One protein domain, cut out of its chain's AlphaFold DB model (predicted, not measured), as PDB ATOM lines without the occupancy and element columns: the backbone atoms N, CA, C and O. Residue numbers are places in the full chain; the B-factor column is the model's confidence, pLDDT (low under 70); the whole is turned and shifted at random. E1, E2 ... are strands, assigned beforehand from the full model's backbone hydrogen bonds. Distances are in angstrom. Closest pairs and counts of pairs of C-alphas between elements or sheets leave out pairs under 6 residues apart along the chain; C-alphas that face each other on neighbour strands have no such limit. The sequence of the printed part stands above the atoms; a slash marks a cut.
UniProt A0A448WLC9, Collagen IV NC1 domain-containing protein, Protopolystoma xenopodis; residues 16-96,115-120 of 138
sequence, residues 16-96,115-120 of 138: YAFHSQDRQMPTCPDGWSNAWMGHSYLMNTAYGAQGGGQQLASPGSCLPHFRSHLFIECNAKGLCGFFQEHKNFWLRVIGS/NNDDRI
ATOM      1  N   TYR A  16      58.818   0.733 -40.985       97.62
ATOM      2  CA  TYR A  16      58.044   1.159 -39.820       97.62
ATOM      3  C   TYR A  16      56.549   1.050 -40.083       97.62
ATOM      4  O   TYR A  16      56.100   1.232 -41.216       97.62
ATOM      5  N   ALA A  17      55.792   0.760 -39.029       98.38
ATOM      6  CA  ALA A  17      54.338   0.778 -39.052       98.38
ATOM      7  C   ALA A  17      53.800   2.155 -38.639       98.38
ATOM      8  O   ALA A  17      54.315   2.798 -37.724       98.38
ATOM      9  N   PHE A  18      52.740   2.582 -39.317       98.06
ATOM     10  CA  PHE A  18      51.967   3.779 -39.014       98.06
ATOM     11  C   PHE A  18      50.507   3.376 -38.833       98.06
ATOM     12  O   PHE A  18      49.968   2.603 -39.627       98.06
ATOM     13  N   HIS A  19      49.869   3.903 -37.792       97.31
ATOM     14  CA  HIS A  19      48.520   3.531 -37.370       97.31
ATOM     15  C   HIS A  19      47.611   4.752 -37.440       97.31
ATOM     16  O   HIS A  19      47.963   5.799 -36.905       97.31
ATOM     17  N   SER A  20      46.444   4.627 -38.074       94.44
ATOM     18  CA  SER A  20      45.501   5.747 -38.173       94.44
ATOM     19  C   SER A  20      44.652   5.921 -36.918       94.44
ATOM     20  O   SER A  20      44.128   7.003 -36.690       94.44
ATOM     21  N   GLN A  21      44.466   4.845 -36.139       92.12
ATOM     22  CA  GLN A  21      43.393   4.747 -35.136       92.12
ATOM     23  C   GLN A  21      42.005   5.101 -35.711       92.12
ATOM     24  O   GLN A  21      41.093   5.450 -34.970       92.12
ATOM     25  N   ASP A  22      41.833   4.931 -37.024       89.62
ATOM     26  CA  ASP A  22      40.612   5.188 -37.785       89.62
ATOM     27  C   ASP A  22      40.317   3.981 -38.705       89.62
ATOM     28  O   ASP A  22      41.128   3.055 -38.846       89.62
ATOM     29  N   ARG A  23      39.139   3.968 -39.333       90.31
ATOM     30  CA  ARG A  23      38.744   3.041 -40.403       90.31
ATOM     31  C   ARG A  23      39.503   3.301 -41.697       90.31
ATOM     32  O   ARG A  23      39.610   2.399 -42.524       90.31
ATOM     33  N   GLN A  24      39.986   4.526 -41.883       92.44
ATOM     34  CA  GLN A  24      40.738   4.919 -43.066       92.44
ATOM     35  C   GLN A  24      42.183   4.432 -42.978       92.44
ATOM     36  O   GLN A  24      42.799   4.442 -41.907       92.44
ATOM     37  N   MET A  25      42.722   4.000 -44.119       95.19
ATOM     38  CA  MET A  25      44.126   3.615 -44.224       95.19
ATOM     39  C   MET A  25      45.015   4.855 -44.071       95.19
ATOM     40  O   MET A  25      44.808   5.826 -44.802       95.19
ATOM     41  N   PRO A  26      46.006   4.843 -43.163       96.25
ATOM     42  CA  PRO A  26      47.005   5.901 -43.120       96.25
ATOM     43  C   PRO A  26      47.882   5.856 -44.379       96.25
ATOM     44  O   PRO A  26      48.118   4.792 -44.954       96.25
ATOM     45  N   THR A  27      48.388   7.013 -44.797       96.50
ATOM     46  CA  THR A  27      49.355   7.133 -45.895       96.50
ATOM     47  C   THR A  27      50.780   7.111 -45.357       96.50
ATOM     48  O   THR A  27      51.045   7.646 -44.280       96.50
ATOM     49  N   CYS A  28      51.716   6.530 -46.112       97.06
ATOM     50  CA  CYS A  28      53.130   6.651 -45.772       97.06
ATOM     51  C   CYS A  28      53.601   8.115 -45.857       97.06
ATOM     52  O   CYS A  28      53.102   8.854 -46.708       97.06
ATOM     53  N   PRO A  29      54.555   8.541 -45.004       95.44
ATOM     54  CA  PRO A  29      55.140   9.878 -45.087       95.44
ATOM     55  C   PRO A  29      55.891  10.120 -46.404       95.44
ATOM     56  O   PRO A  29      56.319   9.177 -47.075       95.44
ATOM     57  N   ASP A  30      56.136  11.389 -46.725       92.94
ATOM     58  CA  ASP A  30      56.929  11.776 -47.895       92.94
ATOM     59  C   ASP A  30      58.336  11.151 -47.866       92.94
ATOM     60  O   ASP A  30      59.023  11.154 -46.841       92.94
ATOM     61  N   GLY A  31      58.776  10.600 -49.002       89.75
ATOM     62  CA  GLY A  31      60.064   9.897 -49.121       89.75
ATOM     63  C   GLY A  31      60.039   8.422 -48.684       89.75
ATOM     64  O   GLY A  31      61.101   7.804 -48.534       89.75
ATOM     65  N   TRP A  32      58.846   7.854 -48.485       95.31
ATOM     66  CA  TRP A  32      58.616   6.443 -48.169       95.31
ATOM     67  C   TRP A  32      57.683   5.792 -49.196       95.31
ATOM     68  O   TRP A  32      56.875   6.461 -49.837       95.31
ATOM     69  N   SER A  33      57.779   4.472 -49.350       95.19
ATOM     70  CA  SER A  33      56.860   3.665 -50.155       95.19
ATOM     71  C   SER A  33      56.048   2.701 -49.294       95.19
ATOM     72  O   SER A  33      56.509   2.216 -48.260       95.19
ATOM     73  N   ASN A  34      54.835   2.392 -49.751       96.62
ATOM     74  CA  ASN A  34      53.974   1.401 -49.114       96.62
ATOM     75  C   ASN A  34      54.571  -0.003 -49.304       96.62
ATOM     76  O   ASN A  34      54.769  -0.438 -50.438       96.62
ATOM     77  N   ALA A  35      54.804  -0.722 -48.207       96.25
ATOM     78  CA  ALA A  35      55.177  -2.134 -48.229       96.25
ATOM     79  C   ALA A  35      53.925  -3.025 -48.152       96.25
ATOM     80  O   ALA A  35      53.684  -3.833 -49.045       96.25
ATOM     81  N   TRP A  36      53.093  -2.847 -47.120       97.56
ATOM     82  CA  TRP A  36      51.773  -3.481 -47.024       97.56
ATOM     83  C   TRP A  36      50.821  -2.683 -46.135       97.56
ATOM     84  O   TRP A  36      51.230  -1.796 -45.390       97.56
ATOM     85  N   MET A  37      49.537  -3.019 -46.215       97.81
ATOM     86  CA  MET A  37      48.467  -2.450 -45.394       97.81
ATOM     87  C   MET A  37      47.840  -3.541 -44.529       97.81
ATOM     88  O   MET A  37      47.893  -4.718 -44.893       97.81
ATOM     89  N   GLY A  38      47.229  -3.163 -43.408       96.62
ATOM     90  CA  GLY A  38      46.648  -4.134 -42.490       96.62
ATOM     91  C   GLY A  38      45.870  -3.542 -41.319       96.62
ATOM     92  O   GLY A  38      45.320  -2.439 -41.378       96.62
ATOM     93  N   HIS A  39      45.833  -4.322 -40.241       96.25
ATOM     94  CA  HIS A  39      45.149  -4.030 -38.989       96.25
ATOM     95  C   HIS A  39      46.145  -3.863 -37.846       96.25
ATOM     96  O   HIS A  39      47.131  -4.595 -37.737       96.25
ATOM     97  N   SER A  40      45.847  -2.905 -36.975       97.06
ATOM     98  CA  SER A  40      46.712  -2.479 -35.879       97.06
ATOM     99  C   SER A  40      46.674  -3.465 -34.715       97.06
ATOM    100  O   SER A  40      45.764  -3.424 -33.885       97.06
ATOM    101  N   TYR A  41      47.656  -4.351 -34.652       96.81
ATOM    102  CA  TYR A  41      47.821  -5.358 -33.616       96.81
ATOM    103  C   TYR A  41      48.738  -4.856 -32.497       96.81
ATOM    104  O   TYR A  41      49.828  -4.351 -32.755       96.81
ATOM    105  N   LEU A  42      48.302  -5.014 -31.246       96.56
ATOM    106  CA  LEU A  42      49.027  -4.506 -30.082       96.56
ATOM    107  C   LEU A  42      49.708  -5.630 -29.300       96.56
ATOM    108  O   LEU A  42      50.914  -5.579 -29.061       96.56
ATOM    109  N   MET A  43      48.938  -6.625 -28.864       96.62
ATOM    110  CA  MET A  43      49.428  -7.665 -27.957       96.62
ATOM    111  C   MET A  43      48.514  -8.891 -27.918       96.62
ATOM    112  O   MET A  43      47.384  -8.861 -28.407       96.62
ATOM    113  N   ASN A  44      48.982  -9.945 -27.254       95.88
ATOM    114  CA  ASN A  44      48.195 -11.119 -26.899       95.88
ATOM    115  C   ASN A  44      48.421 -11.539 -25.449       95.88
ATOM    116  O   ASN A  44      49.462 -11.254 -24.861       95.88
ATOM    117  N   THR A  45      47.464 -12.300 -24.925       95.94
ATOM    118  CA  THR A  45      47.602 -13.083 -23.691       95.94
ATOM    119  C   THR A  45      47.151 -14.522 -23.922       95.94
ATOM    120  O   THR A  45      46.317 -14.783 -24.791       95.94
ATOM    121  N   ALA A  46      47.688 -15.441 -23.129       94.19
ATOM    122  CA  ALA A  46      47.447 -16.877 -23.160       94.19
ATOM    123  C   ALA A  46      47.342 -17.425 -21.720       94.19
ATOM    124  O   ALA A  46      46.869 -16.719 -20.820       94.19
ATOM    125  N   TYR A  47      47.753 -18.679 -21.499       92.06
ATOM    126  CA  TYR A  47      47.695 -19.331 -20.191       92.06
ATOM    127  C   TYR A  47      48.291 -18.467 -19.065       92.06
ATOM    128  O   TYR A  47      49.341 -17.838 -19.207       92.06
ATOM    129  N   GLY A  48      47.591 -18.409 -17.927       91.50
ATOM    130  CA  GLY A  48      48.026 -17.637 -16.758       91.50
ATOM    131  C   GLY A  48      48.106 -16.123 -16.983       91.50
ATOM    132  O   GLY A  48      48.846 -15.453 -16.269       91.50
ATOM    133  N   ALA A  49      47.392 -15.590 -17.985       90.31
ATOM    134  CA  ALA A  49      47.477 -14.192 -18.421       90.31
ATOM    135  C   ALA A  49      48.893 -13.755 -18.847       90.31
ATOM    136  O   ALA A  49      49.192 -12.563 -18.914       90.31
ATOM    137  N   GLN A  50      49.761 -14.715 -19.173       93.88
ATOM    138  CA  GLN A  50      51.061 -14.434 -19.764       93.88
ATOM    139  C   GLN A  50      50.901 -14.104 -21.243       93.88
ATOM    140  O   GLN A  50      49.958 -14.545 -21.896       93.88
ATOM    141  N   GLY A  51      51.815 -13.314 -21.788       92.69
ATOM    142  CA  GLY A  51      51.671 -12.829 -23.147       92.69
ATOM    143  C   GLY A  51      52.841 -11.981 -23.600       92.69
ATOM    144  O   GLY A  51      53.863 -11.876 -22.925       92.69
ATOM    145  N   GLY A  52      52.666 -11.374 -24.764       93.94
ATOM    146  CA  GLY A  52      53.655 -10.506 -25.379       93.94
ATOM    147  C   GLY A  52      52.982  -9.406 -26.181       93.94
ATOM    148  O   GLY A  52      51.793  -9.477 -26.490       93.94
ATOM    149  N   GLY A  53      53.756  -8.377 -26.508       95.25
ATOM    150  CA  GLY A  53      53.291  -7.219 -27.260       95.25
ATOM    151  C   GLY A  53      54.236  -6.854 -28.390       95.25
ATOM    152  O   GLY A  53      55.364  -7.342 -28.468       95.25
ATOM    153  N   GLN A  54      53.754  -5.977 -29.261       95.69
ATOM    154  CA  GLN A  54      54.527  -5.376 -30.335       95.69
ATOM    155  C   GLN A  54      54.822  -3.914 -30.003       95.69
ATOM    156  O   GLN A  54      54.008  -3.219 -29.396       95.69
ATOM    157  N   GLN A  55      55.977  -3.421 -30.443       97.69
ATOM    158  CA  GLN A  55      56.175  -1.977 -30.533       97.69
ATOM    159  C   GLN A  55      55.322  -1.450 -31.691       97.69
ATOM    160  O   GLN A  55      55.410  -1.989 -32.790       97.69
ATOM    161  N   LEU A  56      54.541  -0.388 -31.482       98.00
ATOM    162  CA  LEU A  56      53.662   0.167 -32.525       98.00
ATOM    163  C   LEU A  56      54.423   0.738 -33.732       98.00
ATOM    164  O   LEU A  56      53.878   0.847 -34.815       98.00
ATOM    165  N   ALA A  57      55.703   1.071 -33.584       97.31
ATOM    166  CA  ALA A  57      56.526   1.461 -34.727       97.31
ATOM    167  C   ALA A  57      57.053   0.245 -35.520       97.31
ATOM    168  O   ALA A  57      57.511   0.397 -36.651       97.31
ATOM    169  N   SER A  58      57.016  -0.963 -34.944       97.31
ATOM    170  CA  SER A  58      57.508  -2.185 -35.591       97.31
ATOM    171  C   SER A  58      56.524  -2.667 -36.660       97.31
ATOM    172  O   SER A  58      55.324  -2.733 -36.377       97.31
ATOM    173  N   PRO A  59      56.997  -3.132 -37.831       97.38
ATOM    174  CA  PRO A  59      56.148  -3.768 -38.838       97.38
ATOM    175  C   PRO A  59      55.279  -4.920 -38.305       97.38
ATOM    176  O   PRO A  59      54.185  -5.148 -38.814       97.38
ATOM    177  N   GLY A  60      55.727  -5.620 -37.252       96.19
ATOM    178  CA  GLY A  60      54.980  -6.719 -36.624       96.19
ATOM    179  C   GLY A  60      53.668  -6.296 -35.948       96.19
ATOM    180  O   GLY A  60      52.802  -7.135 -35.715       96.19
ATOM    181  N   SER A  61      53.491  -5.002 -35.671       98.12
ATOM    182  CA  SER A  61      52.229  -4.444 -35.167       98.12
ATOM    183  C   SER A  61      51.184  -4.215 -36.269       98.12
ATOM    184  O   SER A  61      50.038  -3.896 -35.964       98.12
ATOM    185  N   CYS A  62      51.534  -4.394 -37.548       97.94
ATOM    186  CA  CYS A  62      50.620  -4.195 -38.666       97.94
ATOM    187  C   CYS A  62      50.389  -5.494 -39.444       97.94
ATOM    188  O   CYS A  62      51.127  -5.836 -40.369       97.94
ATOM    189  N   LEU A  63      49.346  -6.237 -39.064       95.69
ATOM    190  CA  LEU A  63      49.054  -7.545 -39.648       95.69
ATOM    191  C   LEU A  63      48.163  -7.397 -40.891       95.69
ATOM    192  O   LEU A  63      47.086  -6.816 -40.772       95.69
ATOM    193  N   PRO A  64      48.535  -7.958 -42.061       93.81
ATOM    194  CA  PRO A  64      47.760  -7.801 -43.301       93.81
ATOM    195  C   PRO A  64      46.322  -8.318 -43.225       93.81
ATOM    196  O   PRO A  64      45.446  -7.899 -43.981       93.81
ATOM    197  N   HIS A  65      46.081  -9.272 -42.327       89.31
ATOM    198  CA  HIS A  65      44.787  -9.903 -42.164       89.31
ATOM    199  C   HIS A  65      44.399  -9.955 -40.699       89.31
ATOM    200  O   HIS A  65      45.074 -10.575 -39.876       89.31
ATOM    201  N   PHE A  66      43.231  -9.401 -40.400       88.62
ATOM    202  CA  PHE A  66      42.578  -9.647 -39.134       88.62
ATOM    203  C   PHE A  66      42.212 -11.134 -38.976       88.62
ATOM    204  O   PHE A  66      41.681 -11.787 -39.889       88.62
ATOM    205  N   ARG A  67      42.497 -11.674 -37.789       86.06
ATOM    206  CA  ARG A  67      42.117 -13.022 -37.355       86.06
ATOM    207  C   ARG A  67      41.757 -12.983 -35.875       86.06
ATOM    208  O   ARG A  67      42.467 -12.381 -35.076       86.06
ATOM    209  N   SER A  68      40.687 -13.677 -35.498       80.81
ATOM    210  CA  SER A  68      40.328 -13.854 -34.084       80.81
ATOM    211  C   SER A  68      41.341 -14.718 -33.331       80.81
ATOM    212  O   SER A  68      41.590 -14.470 -32.155       80.81
ATOM    213  N   HIS A  69      41.954 -15.684 -34.021       85.69
ATOM    214  CA  HIS A  69      43.032 -16.533 -33.516       85.69
ATOM    215  C   HIS A  69      44.313 -16.250 -34.309       85.69
ATOM    216  O   HIS A  69      44.389 -16.584 -35.490       85.69
ATOM    217  N   LEU A  70      45.295 -15.612 -33.669       88.75
ATOM    218  CA  LEU A  70      46.571 -15.240 -34.294       88.75
ATOM    219  C   LEU A  70      47.742 -16.152 -33.936       88.75
ATOM    220  O   LEU A  70      48.753 -16.148 -34.632       88.75
ATOM    221  N   PHE A  71      47.620 -16.918 -32.861       90.31
ATOM    222  CA  PHE A  71      48.679 -17.787 -32.375       90.31
ATOM    223  C   PHE A  71      48.093 -19.105 -31.877       90.31
ATOM    224  O   PHE A  71      46.918 -19.183 -31.500       90.31
ATOM    225  N   ILE A  72      48.936 -20.130 -31.886       91.06
ATOM    226  CA  ILE A  72      48.651 -21.463 -31.370       91.06
ATOM    227  C   ILE A  72      49.582 -21.719 -30.185       91.06
ATOM    228  O   ILE A  72      50.755 -21.347 -30.230       91.06
ATOM    229  N   GLU A  73      49.064 -22.319 -29.119       91.44
ATOM    230  CA  GLU A  73      49.876 -22.690 -27.961       91.44
ATOM    231  C   GLU A  73      50.243 -24.168 -28.082       91.44
ATOM    232  O   GLU A  73      49.380 -25.002 -28.360       91.44
ATOM    233  N   CYS A  74      51.527 -24.478 -27.909       91.19
ATOM    234  CA  CYS A  74      52.080 -25.823 -28.010       91.19
ATOM    235  C   CYS A  74      52.761 -26.208 -26.699       91.19
ATOM    236  O   CYS A  74      53.501 -25.411 -26.126       91.19
ATOM    237  N   ASN A  75      52.564 -27.446 -26.249       90.06
ATOM    238  CA  ASN A  75      53.243 -27.967 -25.066       90.06
ATOM    239  C   ASN A  75      54.493 -28.792 -25.420       90.06
ATOM    240  O   ASN A  75      54.718 -29.168 -26.570       90.06
ATOM    241  N   ALA A  76      55.284 -29.144 -24.402       91.88
ATOM    242  CA  ALA A  76      56.507 -29.942 -24.560       91.88
ATOM    243  C   ALA A  76      56.273 -31.361 -25.124       91.88
ATOM    244  O   ALA A  76      57.221 -32.016 -25.544       91.88
ATOM    245  N   LYS A  77      55.023 -31.844 -25.146       93.12
ATOM    246  CA  LYS A  77      54.640 -33.130 -25.752       93.12
ATOM    247  C   LYS A  77      54.282 -32.997 -27.238       93.12
ATOM    248  O   LYS A  77      53.874 -33.981 -27.844       93.12
ATOM    249  N   GLY A  78      54.396 -31.797 -27.813       88.69
ATOM    250  CA  GLY A  78      54.063 -31.529 -29.210       88.69
ATOM    251  C   GLY A  78      52.560 -31.465 -29.488       88.69
ATOM    252  O   GLY A  78      52.153 -31.559 -30.642       88.69
ATOM    253  N   LEU A  79      51.721 -31.319 -28.458       90.31
ATOM    254  CA  LEU A  79      50.295 -31.054 -28.648       90.31
ATOM    255  C   LEU A  79      50.092 -29.546 -28.734       90.31
ATOM    256  O   LEU A  79      50.505 -28.821 -27.826       90.31
ATOM    257  N   CYS A  80      49.442 -29.099 -29.804       91.75
ATOM    258  CA  CYS A  80      49.141 -27.694 -30.033       91.75
ATOM    259  C   CYS A  80      47.637 -27.464 -30.158       91.75
ATOM    260  O   CYS A  80      46.928 -28.297 -30.726       91.75
ATOM    261  N   GLY A  81      47.159 -26.322 -29.670       90.81
ATOM    262  CA  GLY A  81      45.743 -25.990 -29.701       90.81
ATOM    263  C   GLY A  81      45.449 -24.504 -29.542       90.81
ATOM    264  O   GLY A  81      46.322 -23.687 -29.238       90.81
ATOM    265  N   PHE A  82      44.181 -24.172 -29.771       90.75
ATOM    266  CA  PHE A  82      43.602 -22.881 -29.430       90.75
ATOM    267  C   PHE A  82      42.814 -23.037 -28.136       90.75
ATOM    268  O   PHE A  82      41.980 -23.938 -28.028       90.75
ATOM    269  N   PHE A  83      43.062 -22.152 -27.179       90.94
ATOM    270  CA  PHE A  83      42.434 -22.196 -25.865       90.94
ATOM    271  C   PHE A  83      41.575 -20.948 -25.641       90.94
ATOM    272  O   PHE A  83      41.785 -19.911 -26.274       90.94
ATOM    273  N   GLN A  84      40.567 -21.036 -24.772       90.56
ATOM    274  CA  GLN A  84      39.621 -19.931 -24.545       90.56
ATOM    275  C   GLN A  84      40.291 -18.711 -23.900       90.56
ATOM    276  O   GLN A  84      39.835 -17.574 -24.058       90.56
ATOM    277  N   GLU A  85      41.387 -18.952 -23.194       91.19
ATOM    278  CA  GLU A  85      42.263 -17.994 -22.538       91.19
ATOM    279  C   GLU A  85      43.035 -17.135 -23.547       91.19
ATOM    280  O   GLU A  85      43.494 -16.051 -23.192       91.19
ATOM    281  N   HIS A  86      43.139 -17.568 -24.810       93.69
ATOM    282  CA  HIS A  86      43.792 -16.789 -25.856       93.69
ATOM    283  C   HIS A  86      43.002 -15.505 -26.114       93.69
ATOM    284  O   HIS A  86      41.843 -15.544 -26.537       93.69
ATOM    285  N   LYS A  87      43.640 -14.354 -25.901       93.38
ATOM    286  CA  LYS A  87      43.098 -13.035 -26.249       93.38
ATOM    287  C   LYS A  87      44.076 -12.309 -27.154       93.38
ATOM    288  O   LYS A  87      45.281 -12.351 -26.930       93.38
ATOM    289  N   ASN A  88      43.533 -11.628 -28.157       93.62
ATOM    290  CA  ASN A  88      44.273 -10.787 -29.088       93.62
ATOM    291  C   ASN A  88      43.739  -9.362 -28.967       93.62
ATOM    292  O   ASN A  88      42.524  -9.151 -29.019       93.62
ATOM    293  N   PHE A  89      44.640  -8.403 -28.809       94.38
ATOM    294  CA  PHE A  89      44.324  -7.002 -28.585       94.38
ATOM    295  C   PHE A  89      44.750  -6.186 -29.797       94.38
ATOM    296  O   PHE A  89      45.869  -6.310 -30.298       94.38
ATOM    297  N   TRP A  90      43.840  -5.334 -30.250       94.44
ATOM    298  CA  TRP A  90      43.987  -4.519 -31.445       94.44
ATOM    299  C   TRP A  90      43.698  -3.065 -31.089       94.44
ATOM    300  O   TRP A  90      42.879  -2.810 -30.201       94.44
ATOM    301  N   LEU A  91      44.331  -2.112 -31.776       94.31
ATOM    302  CA  LEU A  91      43.959  -0.709 -31.604       94.31
ATOM    303  C   LEU A  91      42.530  -0.509 -32.100       94.31
ATOM    304  O   LEU A  91      42.144  -1.013 -33.158       94.31
ATOM    305  N   ARG A  92      41.740   0.226 -31.322       90.31
ATOM    306  CA  ARG A  92      40.359   0.555 -31.658       90.31
ATOM    307  C   ARG A  92      40.325   1.774 -32.573       90.31
ATOM    308  O   ARG A  92      41.150   2.674 -32.440       90.31
ATOM    309  N   VAL A  93      39.324   1.817 -33.442       89.44
ATOM    310  CA  VAL A  93      38.908   3.053 -34.106       89.44
ATOM    311  C   VAL A  93      38.393   4.040 -33.060       89.44
ATOM    312  O   VAL A  93      37.444   3.743 -32.325       89.44
ATOM    313  N   ILE A  94      39.014   5.210 -33.005       85.31
ATOM    314  CA  ILE A  94      38.518   6.385 -32.294       85.31
ATOM    315  C   ILE A  94      37.866   7.255 -33.373       85.31
ATOM    316  O   ILE A  94      38.424   7.393 -34.459       85.31
ATOM    317  N   GLY A  95      36.638   7.725 -33.151       70.06
ATOM    318  CA  GLY A  95      35.944   8.554 -34.138       70.06
ATOM    319  C   GLY A  95      36.761   9.795 -34.510       70.06
ATOM    320  O   GLY A  95      37.625  10.237 -33.757       70.06
ATOM    321  N   SER A  96      36.490  10.362 -35.684       62.06
ATOM    322  CA  SER A  96      37.229  11.507 -36.231       62.06
ATOM    323  C   SER A  96      36.994  12.834 -35.490       62.06
ATOM    324  O   SER A  96      37.657  13.823 -35.796       62.06
ATOM    325  N   ASN A 115      31.290 -10.299 -38.947       53.31
ATOM    326  CA  ASN A 115      30.586  -9.305 -39.765       53.31
ATOM    327  C   ASN A 115      31.282  -7.952 -39.933       53.31
ATOM    328  O   ASN A 115      30.866  -7.225 -40.830       53.31
ATOM    329  N   ASN A 116      32.263  -7.569 -39.105       63.50
ATOM    330  CA  ASN A 116      32.866  -6.249 -39.278       63.50
ATOM    331  C   ASN A 116      34.230  -6.058 -38.584       63.50
ATOM    332  O   ASN A 116      34.349  -6.286 -37.380       63.50
ATOM    333  N   ASP A 117      35.234  -5.597 -39.331       74.06
ATOM    334  CA  ASP A 117      36.542  -5.135 -38.850       74.06
ATOM    335  C   ASP A 117      36.621  -3.597 -38.725       74.06
ATOM    336  O   ASP A 117      37.652  -3.075 -38.309       74.06
ATOM    337  N   ASP A 118      35.524  -2.869 -38.979       81.50
ATOM    338  CA  ASP A 118      35.402  -1.394 -38.914       81.50
ATOM    339  C   ASP A 118      35.657  -0.768 -37.533       81.50
ATOM    340  O   ASP A 118      35.609   0.453 -37.364       81.50
ATOM    341  N   ARG A 119      35.848  -1.586 -36.499       86.38
ATOM    342  CA  ARG A 119      36.186  -1.133 -35.140       86.38
ATOM    343  C   ARG A 119      37.670  -1.284 -34.834       86.38
ATOM    344  O   ARG A 119      38.115  -0.828 -33.783       86.38
ATOM    345  N   ILE A 120      38.421  -1.897 -35.745       91.12
ATOM    346  CA  ILE A 120      39.850  -2.150 -35.629       91.12
ATOM    347  C   ILE A 120      40.590  -1.103 -36.452       91.12
ATOM    348  O   ILE A 120      40.352  -0.959 -37.651       91.12
TER     349      ILE A 120
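AT A GLANCE: This is residues 16 to 96 and 115 to 120 of the 138 residues of the protein "Collagen IV NC1 domain-containing protein" of Protopolystoma xenopodis (UniProt A0A448WLC9). Little regular structure: one long bent strand, E2, has short E3 and E4 beside its last part, and a long loop, residues 54 to 86, reaches out to Lys 77 at one end, opposite the turn at Asp 30. The 87 printed residues hold four named strands, E1 to E4, all strand; the antiparallel sheet runs E3, E2, E4. It is loose, radius of gyration of the C-alphas 15.0 A, spans 50 by 27 by 20 A.

HOW THE PARTS SIT: Start at E2, residues 32 to 45, which bends by 68 degrees at residue 35. E3, residues 51 to 53, forms a hairpin with it; N 44 and O 52 are 3.0 A apart. E4, residues 87 to 90, is its other antiparallel neighbour; N 89 and O 43 are 2.8 A apart. E1, residues 16 to 19, pairs with no named strand.

IN THESE COORDINATES: Find C-alpha 32 at (58.616, 6.443, -48.169); E2 runs 33.2 A to C-alpha 45 at (47.602, -13.083, -23.691). E1 measures 10.1 A, E3 7.1 A, E4 10.0 A.

THE WHOLE: Links E1 to E2 and E3 to E4 are long. Residues 97 to 114 are cut out, a 22.1 A gap between C-alphas 96 and 115; pLDDT is under 70 at 96 and 115 to 116.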